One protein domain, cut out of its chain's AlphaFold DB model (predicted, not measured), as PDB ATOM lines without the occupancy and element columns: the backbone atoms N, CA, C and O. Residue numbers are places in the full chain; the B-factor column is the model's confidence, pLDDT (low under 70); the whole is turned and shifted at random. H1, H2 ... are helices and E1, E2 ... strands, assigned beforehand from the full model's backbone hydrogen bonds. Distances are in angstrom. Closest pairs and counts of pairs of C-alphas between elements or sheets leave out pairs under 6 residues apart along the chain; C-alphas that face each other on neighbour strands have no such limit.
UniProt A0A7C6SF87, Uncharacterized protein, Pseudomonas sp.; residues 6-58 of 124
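Overview. This is residues 6 to 58 of the 124 residues of an uncharacterized protein of Pseudomonas sp. (UniProt A0A7C6SF87). This domain has little regular structure: a small antiparallel sheet of three strands, with a loop reaching out beyond each of its two ends, residues 16 to 24 and 35 to 43. The short helix H1 only grazes the sheet. The 53 printed residues hold E1, E2, H1 and E3 along the chain, the sheet runs E1, E2, E3, and the class is mixed, with 19 residues in named elements. The whole is loose and elongated, with a radius of gyration of the C-alphas of 12.5 A and spans of 40 by 25 by 17 A.

Arrangement. E1, residues 11 to 15, and E2, residues 25 to 30, form a hairpin at 157 degrees; N 12 and O 28 are 2.8 A apart, within hydrogen-bond range. H1, residues 31 to 34, is too short for an O i to N i+4 pair. E2 is the antiparallel neighbour of E3, residues 44 to 47, with N 29 and O 45 at 2.8 A.

Along the chain. E1 begins at C-alpha 11 (-0.268, 7.634, 27.189) and E3 ends at C-alpha 47 (-3.573, 5.583, 37.418). E1 measures 13.6 A, E2 16.6 A, E3 10.0 A and H1 5.0 A.

Size, cuts and confidence. The C-alphas farthest apart, of Gln 20 and Asn 38, are 40.1 A apart. The printed part has no cut, and no link is long. Residues 17 to 24 have pLDDT under 70.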
ATOM      1  N   LEU A   6      11.380   3.419  22.429       96.44
ATOM      2  CA  LEU A   6      10.621   3.533  21.173       96.44
ATOM      3  C   LEU A   6       9.117   3.255  21.331       96.44
ATOM      4  O   LEU A   6       8.339   3.657  20.479       96.44
ATOM      5  N   ALA A   7       8.706   2.563  22.397       95.56
ATOM      6  CA  ALA A   7       7.299   2.305  22.700       95.56
ATOM      7  C   ALA A   7       6.695   3.358  23.647       95.56
ATOM      8  O   ALA A   7       5.574   3.186  24.130       95.56
ATOM      9  N   TRP A   8       7.442   4.413  23.983       96.25
ATOM     10  CA  TRP A   8       6.906   5.503  24.784       96.25
ATOM     11  C   TRP A   8       5.929   6.301  23.938       96.25
ATOM     12  O   TRP A   8       6.233   6.713  22.822       96.25
ATOM     13  N   ALA A   9       4.757   6.514  24.508       96.31
ATOM     14  CA  ALA A   9       3.747   7.389  23.965       96.31
ATOM     15  C   ALA A   9       3.374   8.394  25.050       96.31
ATOM     16  O   ALA A   9       3.763   8.253  26.212       96.31
ATOM     17  N   ALA A  10       2.600   9.407  24.672       96.88
ATOM     18  CA  ALA A  10       2.053  10.321  25.656       96.88
ATOM     19  C   ALA A  10       1.255   9.543  26.714       96.88
ATOM     20  O   ALA A  10       1.402   9.813  27.902       96.88
ATOM     21  N   TRP A  11       0.472   8.535  26.302       96.38
ATOM     22  CA  TRP A  11      -0.268   7.634  27.189       96.38
ATOM     23  C   TRP A  11       0.150   6.186  26.931       96.38
ATOM     24  O   TRP A  11       0.092   5.702  25.801       96.38
ATOM     25  N   ASN A  12       0.539   5.470  27.982       95.56
ATOM     26  CA  ASN A  12       0.891   4.059  27.916       95.56
ATOM     27  C   ASN A  12      -0.034   3.237  28.817       95.56
ATOM     28  O   ASN A  12      -0.093   3.448  30.028       95.56
ATOM     29  N   TYR A  13      -0.712   2.267  28.212       92.12
ATOM     30  CA  TYR A  13      -1.518   1.262  28.895       92.12
ATOM     31  C   TYR A  13      -0.669   0.029  29.219       92.12
ATOM     32  O   TYR A  13       0.145  -0.412  28.405       92.12
ATOM     33  N   SER A  14      -0.883  -0.549  30.395       88.12
ATOM     34  CA  SER A  14      -0.331  -1.846  30.777       88.12
ATOM     35  C   SER A  14      -1.343  -2.624  31.600       88.12
ATOM     36  O   SER A  14      -2.027  -2.040  32.438       88.12
ATOM     37  N   SER A  15      -1.388  -3.936  31.409       85.00
ATOM     38  CA  SER A  15      -2.185  -4.842  32.227       85.00
ATOM     39  C   SER A  15      -1.297  -5.809  32.999       85.00
ATOM     40  O   SER A  15      -0.216  -6.178  32.534       85.00
ATOM     41  N   GLY A  16      -1.744  -6.203  34.191       73.31
ATOM     42  CA  GLY A  16      -1.117  -7.293  34.939       73.31
ATOM     43  C   GLY A  16      -1.419  -8.652  34.301       73.31
ATOM     44  O   GLY A  16      -2.351  -8.781  33.512       73.31
ATOM     45  N   GLU A  17      -0.653  -9.682  34.663       68.31
ATOM     46  CA  GLU A  17      -0.867 -11.054  34.164       68.31
ATOM     47  C   GLU A  17      -2.177 -11.674  34.686       68.31
ATOM     48  O   GLU A  17      -2.739 -12.570  34.062       68.31
ATOM     49  N   ASN A  18      -2.698 -11.169  35.812       62.81
ATOM     50  CA  ASN A  18      -3.945 -11.634  36.406       62.81
ATOM     51  C   ASN A  18      -5.108 -10.669  36.111       62.81
ATOM     52  O   ASN A  18      -5.336  -9.703  36.842       62.81
ATOM     53  N   TYR A  19      -5.874 -10.977  35.063       57.00
ATOM     54  CA  TYR A  19      -7.064 -10.225  34.647       57.00
ATOM     55  C   TYR A  19      -8.209 -10.228  35.677       57.00
ATOM     56  O   TYR A  19      -9.117  -9.409  35.566       57.00
ATOM     57  N   GLN A  20      -8.191 -11.127  36.671       56.09
ATOM     58  CA  GLN A  20      -9.232 -11.222  37.704       56.09
ATOM     59  C   GLN A  20      -8.979 -10.304  38.913       56.09
ATOM     60  O   GLN A  20      -9.857 -10.149  39.762       56.09
ATOM     61  N   ALA A  21      -7.802  -9.683  39.021       59.34
ATOM     62  CA  ALA A  21      -7.515  -8.740  40.095       59.34
ATOM     63  C   ALA A  21      -8.161  -7.370  39.814       59.34
ATOM     64  O   ALA A  21      -8.109  -6.866  38.696       59.34
ATOM     65  N   GLN A  22      -8.669  -6.696  40.854       56.16
ATOM     66  CA  GLN A  22      -9.226  -5.328  40.777       56.16
ATOM     67  C   GLN A  22      -8.245  -4.269  40.219       56.16
ATOM     68  O   GLN A  22      -8.647  -3.145  39.935       56.16
ATOM     69  N   ARG A  23      -6.960  -4.615  40.042       62.16
ATOM     70  CA  ARG A  23      -5.892  -3.774  39.469       62.16
ATOM     71  C   ARG A  23      -5.395  -4.292  38.114       62.16
ATOM     72  O   ARG A  23      -4.207  -4.215  37.813       62.16
ATOM     73  N   ALA A  24      -6.289  -4.855  37.304       68.94
ATOM     74  CA  ALA A  24      -5.929  -5.447  36.015       68.94
ATOM     75  C   ALA A  24      -5.355  -4.434  35.008       68.94
ATOM     76  O   ALA A  24      -4.686  -4.845  34.064       68.94
ATOM     77  N   VAL A  25      -5.590  -3.131  35.206       84.81
ATOM     78  CA  VAL A  25      -5.213  -2.065  34.273       84.81
ATOM     79  C   VAL A  25      -4.498  -0.932  34.996       84.81
ATOM     80  O   VAL A  25      -5.040  -0.364  35.941       84.81
ATOM     81  N   ALA A  26      -3.337  -0.550  34.467       90.50
ATOM     82  CA  ALA A  26      -2.654   0.692  34.788       90.50
ATOM     83  C   ALA A  26      -2.482   1.548  33.533       90.50
ATOM     84  O   ALA A  26      -2.106   1.055  32.466       90.50
ATOM     85  N   VAL A  27      -2.681   2.852  33.689       94.25
ATOM     86  CA  VAL A  27      -2.406   3.842  32.642       94.25
ATOM     87  C   VAL A  27      -1.357   4.801  33.167       94.25
ATOM     88  O   VAL A  27      -1.501   5.331  34.262       94.25
ATOM     89  N   THR A  28      -0.286   5.018  32.407       96.06
ATOM     90  CA  THR A  28       0.729   6.029  32.717       96.06
ATOM     91  C   THR A  28       0.743   7.104  31.643       96.06
ATOM     92  O   THR A  28       0.933   6.808  30.465       96.06
ATOM     93  N   TYR A  29       0.581   8.347  32.069       97.50
ATOM     94  CA  TYR A  29       0.695   9.552  31.267       97.50
ATOM     95  C   TYR A  29       2.117  10.089  31.390       97.50
ATOM     96  O   TYR A  29       2.594  10.317  32.501       97.50
ATOM     97  N   TRP A  30       2.788  10.309  30.264       97.62
ATOM     98  CA  TRP A  30       4.016  11.086  30.190       97.62
ATOM     99  C   TRP A  30       3.655  12.554  29.971       97.62
ATOM    100  O   TRP A  30       3.337  12.986  28.862       97.62
ATOM    101  N   MET A  31       3.671  13.320  31.060       97.62
ATOM    102  CA  MET A  31       3.131  14.677  31.076       97.62
ATOM    103  C   MET A  31       3.930  15.632  30.190       97.62
ATOM    104  O   MET A  31       3.331  16.505  29.578       97.62
ATOM    105  N   ASN A  32       5.243  15.430  30.038       95.94
ATOM    106  CA  ASN A  32       6.072  16.261  29.157       95.94
ATOM    107  C   ASN A  32       5.684  16.140  27.676       95.94
ATOM    108  O   ASN A  32       5.924  17.064  26.910       95.94
ATOM    109  N   ALA A  33       5.107  15.007  27.260       95.12
ATOM    110  CA  ALA A  33       4.598  14.852  25.898       95.12
ATOM    111  C   ALA A  33       3.195  15.448  25.720       95.12
ATOM    112  O   ALA A  33       2.797  15.741  24.598       95.12
ATOM    113  N   LEU A  34       2.439  15.612  26.811       95.62
ATOM    114  CA  LEU A  34       1.083  16.168  26.786       95.62
ATOM    115  C   LEU A  34       1.053  17.677  26.973       95.62
ATOM    116  O   LEU A  34       0.132  18.336  26.502       95.62
ATOM    117  N   GLN A  35       2.016  18.206  27.717       94.94
ATOM    118  CA  GLN A  35       2.062  19.596  28.124       94.94
ATOM    119  C   GLN A  35       3.505  20.106  28.055       94.94
ATOM    120  O   GLN A  35       4.431  19.366  28.399       94.94
ATOM    121  N   PRO A  36       3.717  21.374  27.660       92.75
ATOM    122  CA  PRO A  36       5.035  21.995  27.653       92.75
ATOM    123  C   PRO A  36       5.473  22.318  29.088       92.75
ATOM    124  O   PRO A  36       5.388  23.455  29.551       92.75
ATOM    125  N   LEU A  37       5.910  21.298  29.824       95.19
ATOM    126  CA  LEU A  37       6.447  21.475  31.167       95.19
ATOM    127  C   LEU A  37       7.845  22.094  31.070       95.19
ATOM    128  O   LEU A  37       8.711  21.564  30.377       95.19
ATOM    129  N   ASN A  38       8.081  23.194  31.786       94.81
ATOM    130  CA  ASN A  38       9.392  23.842  31.851       94.81
ATOM    131  C   ASN A  38      10.350  23.069  32.779       94.81
ATOM    132  O   ASN A  38      10.743  23.554  33.837       94.81
ATOM    133  N   THR A  39      10.658  21.822  32.424       95.38
ATOM    134  CA  THR A  39      11.565  20.945  33.168       95.38
ATOM    135  C   THR A  39      12.229  19.932  32.238       95.38
ATOM    136  O   THR A  39      11.629  19.467  31.268       95.38
ATOM    137  N   ALA A  40      13.473  19.569  32.556       94.06
ATOM    138  CA  ALA A  40      14.186  18.469  31.910       94.06
ATOM    139  C   ALA A  40      13.824  17.095  32.510       94.06
ATOM    140  O   ALA A  40      14.176  16.057  31.949       94.06
ATOM    141  N   GLU A  41      13.136  17.072  33.654       95.81
ATOM    142  CA  GLU A  41      12.715  15.843  34.320       95.81
ATOM    143  C   GLU A  41      11.503  15.223  33.630       95.81
ATOM    144  O   GLU A  41      10.596  15.919  33.173       95.81
ATOM    145  N   ASN A  42      11.449  13.892  33.594       96.00
ATOM    146  CA  ASN A  42      10.263  13.202  33.110       96.00
ATOM    147  C   ASN A  42       9.214  13.125  34.219       96.00
ATOM    148  O   ASN A  42       9.418  12.448  35.226       96.00
ATOM    149  N   ILE A  43       8.080  13.777  33.992       97.56
ATOM    150  CA  ILE A  43       6.940  13.798  34.897       97.56
ATOM    151  C   ILE A  43       5.902  12.798  34.406       97.56
ATOM    152  O   ILE A  43       5.471  12.829  33.247       97.56
ATOM    153  N   PHE A  44       5.490  11.913  35.309       97.19
ATOM    154  CA  PHE A  44       4.513  10.876  35.022       97.19
ATOM    155  C   PHE A  44       3.323  10.963  35.969       97.19
ATOM    156  O   PHE A  44       3.482  11.234  37.157       97.19
ATOM    157  N   VAL A  45       2.140  10.664  35.442       97.12
ATOM    158  CA  VAL A  45       0.943  10.393  36.243       97.12
ATOM    159  C   VAL A  45       0.529   8.962  35.961       97.12
ATOM    160  O   VAL A  45       0.290   8.612  34.810       97.12
ATOM    161  N   THR A  46       0.449   8.125  36.991       95.12
ATOM    162  CA  THR A  46       0.014   6.733  36.840       95.12
ATOM    163  C   THR A  46      -1.290   6.509  37.588       95.12
ATOM    164  O   THR A  46      -1.380   6.771  38.783       95.12
ATOM    165  N   LEU A  47      -2.289   5.999  36.873       93.69
ATOM    166  CA  LEU A  47      -3.573   5.583  37.418       93.69
ATOM    167  C   LEU A  47      -3.536   4.081  37.678       93.69
ATOM    168  O   LEU A  47      -3.170   3.319  36.781       93.69
ATOM    169  N   ASN A  48      -3.931   3.681  38.888       90.56
ATOM    170  CA  ASN A  48      -4.047   2.284  39.318       90.56
ATOM    171  C   ASN A  48      -2.807   1.434  38.971       90.56
ATOM    172  O   ASN A  48      -2.930   0.448  38.246       90.56
ATOM    173  N   PRO A  49      -1.599   1.812  39.438       89.88
ATOM    174  CA  PRO A  49      -0.368   1.120  39.070       89.88
ATOM    175  C   PRO A  49      -0.425  -0.383  39.394       89.88
ATOM    176  O   PRO A  49      -0.764  -0.778  40.508       89.88
ATOM    177  N   VAL A  50      -0.020  -1.223  38.431       85.81
ATOM    178  CA  VAL A  50       0.221  -2.662  38.675       85.81
ATOM    179  C   VAL A  50       1.428  -2.839  39.604       85.81
ATOM    180  O   VAL A  50       1.420  -3.687  40.490       85.81
ATOM    181  N   ILE A  51       2.457  -2.013  39.406       86.69
ATOM    182  CA  ILE A  51       3.652  -1.925  40.247       86.69
ATOM    183  C   ILE A  51       3.739  -0.485  40.736       86.69
ATOM    184  O   ILE A  51       3.821   0.435  39.918       86.69
ATOM    185  N   GLU A  52       3.714  -0.301  42.053       90.12
ATOM    186  CA  GLU A  52       3.796   1.023  42.668       90.12
ATOM    187  C   GLU A  52       5.111   1.732  42.277       90.12
ATOM    188  O   GLU A  52       6.168   1.091  42.205       90.12
ATOM    189  N   PRO A  53       5.076   3.051  42.012       92.19
ATOM    190  CA  PRO A  53       6.289   3.827  41.796       92.19
ATOM    191  C   PRO A  53       7.165   3.830  43.056       92.19
ATOM    192  O   PRO A  53       6.684   3.671  44.178       92.19
ATOM    193  N   ARG A  54       8.472   4.047  42.874       95.19
ATOM    194  CA  ARG A  54       9.391   4.194  44.008       95.19
ATOM    195  C   ARG A  54       8.963   5.389  44.863       95.19
ATOM    196  O   ARG A  54       8.773   6.478  44.326       95.19
ATOM    197  N   ALA A  55       8.808   5.171  46.168       95.56
ATOM    198  CA  ALA A  55       8.209   6.143  47.083       95.56
ATOM    199  C   ALA A  55       8.976   7.477  47.149       95.56
ATOM    200  O   ALA A  55       8.354   8.527  47.270       95.56
ATOM    201  N   ASP A  56      10.301   7.443  47.003       97.62
ATOM    202  CA  ASP A  56      11.188   8.614  46.967       97.62
ATOM    203  C   ASP A  56      10.990   9.504  45.730       97.62
ATOM    204  O   ASP A  56      11.418  10.655  45.729       97.62
ATOM    205  N   LEU A  57      10.323   8.998  44.689       96.50
ATOM    206  CA  LEU A  57      10.014   9.739  43.464       96.50
ATOM    207  C   LEU A  57       8.539  10.146  43.348       96.50
ATOM    208  O   LEU A  57       8.134  10.716  42.332       96.50
ATOM    209  N   VAL A  58       7.711   9.837  44.348       97.19
ATOM    210  CA  VAL A  58       6.291  10.201  44.326       97.19
ATOM    211  C   VAL A  58       6.133  11.653  44.762       97.19
ATOM    212  O   VAL A  58       6.234  11.975  45.940       97.19
TER     213      VAL A  58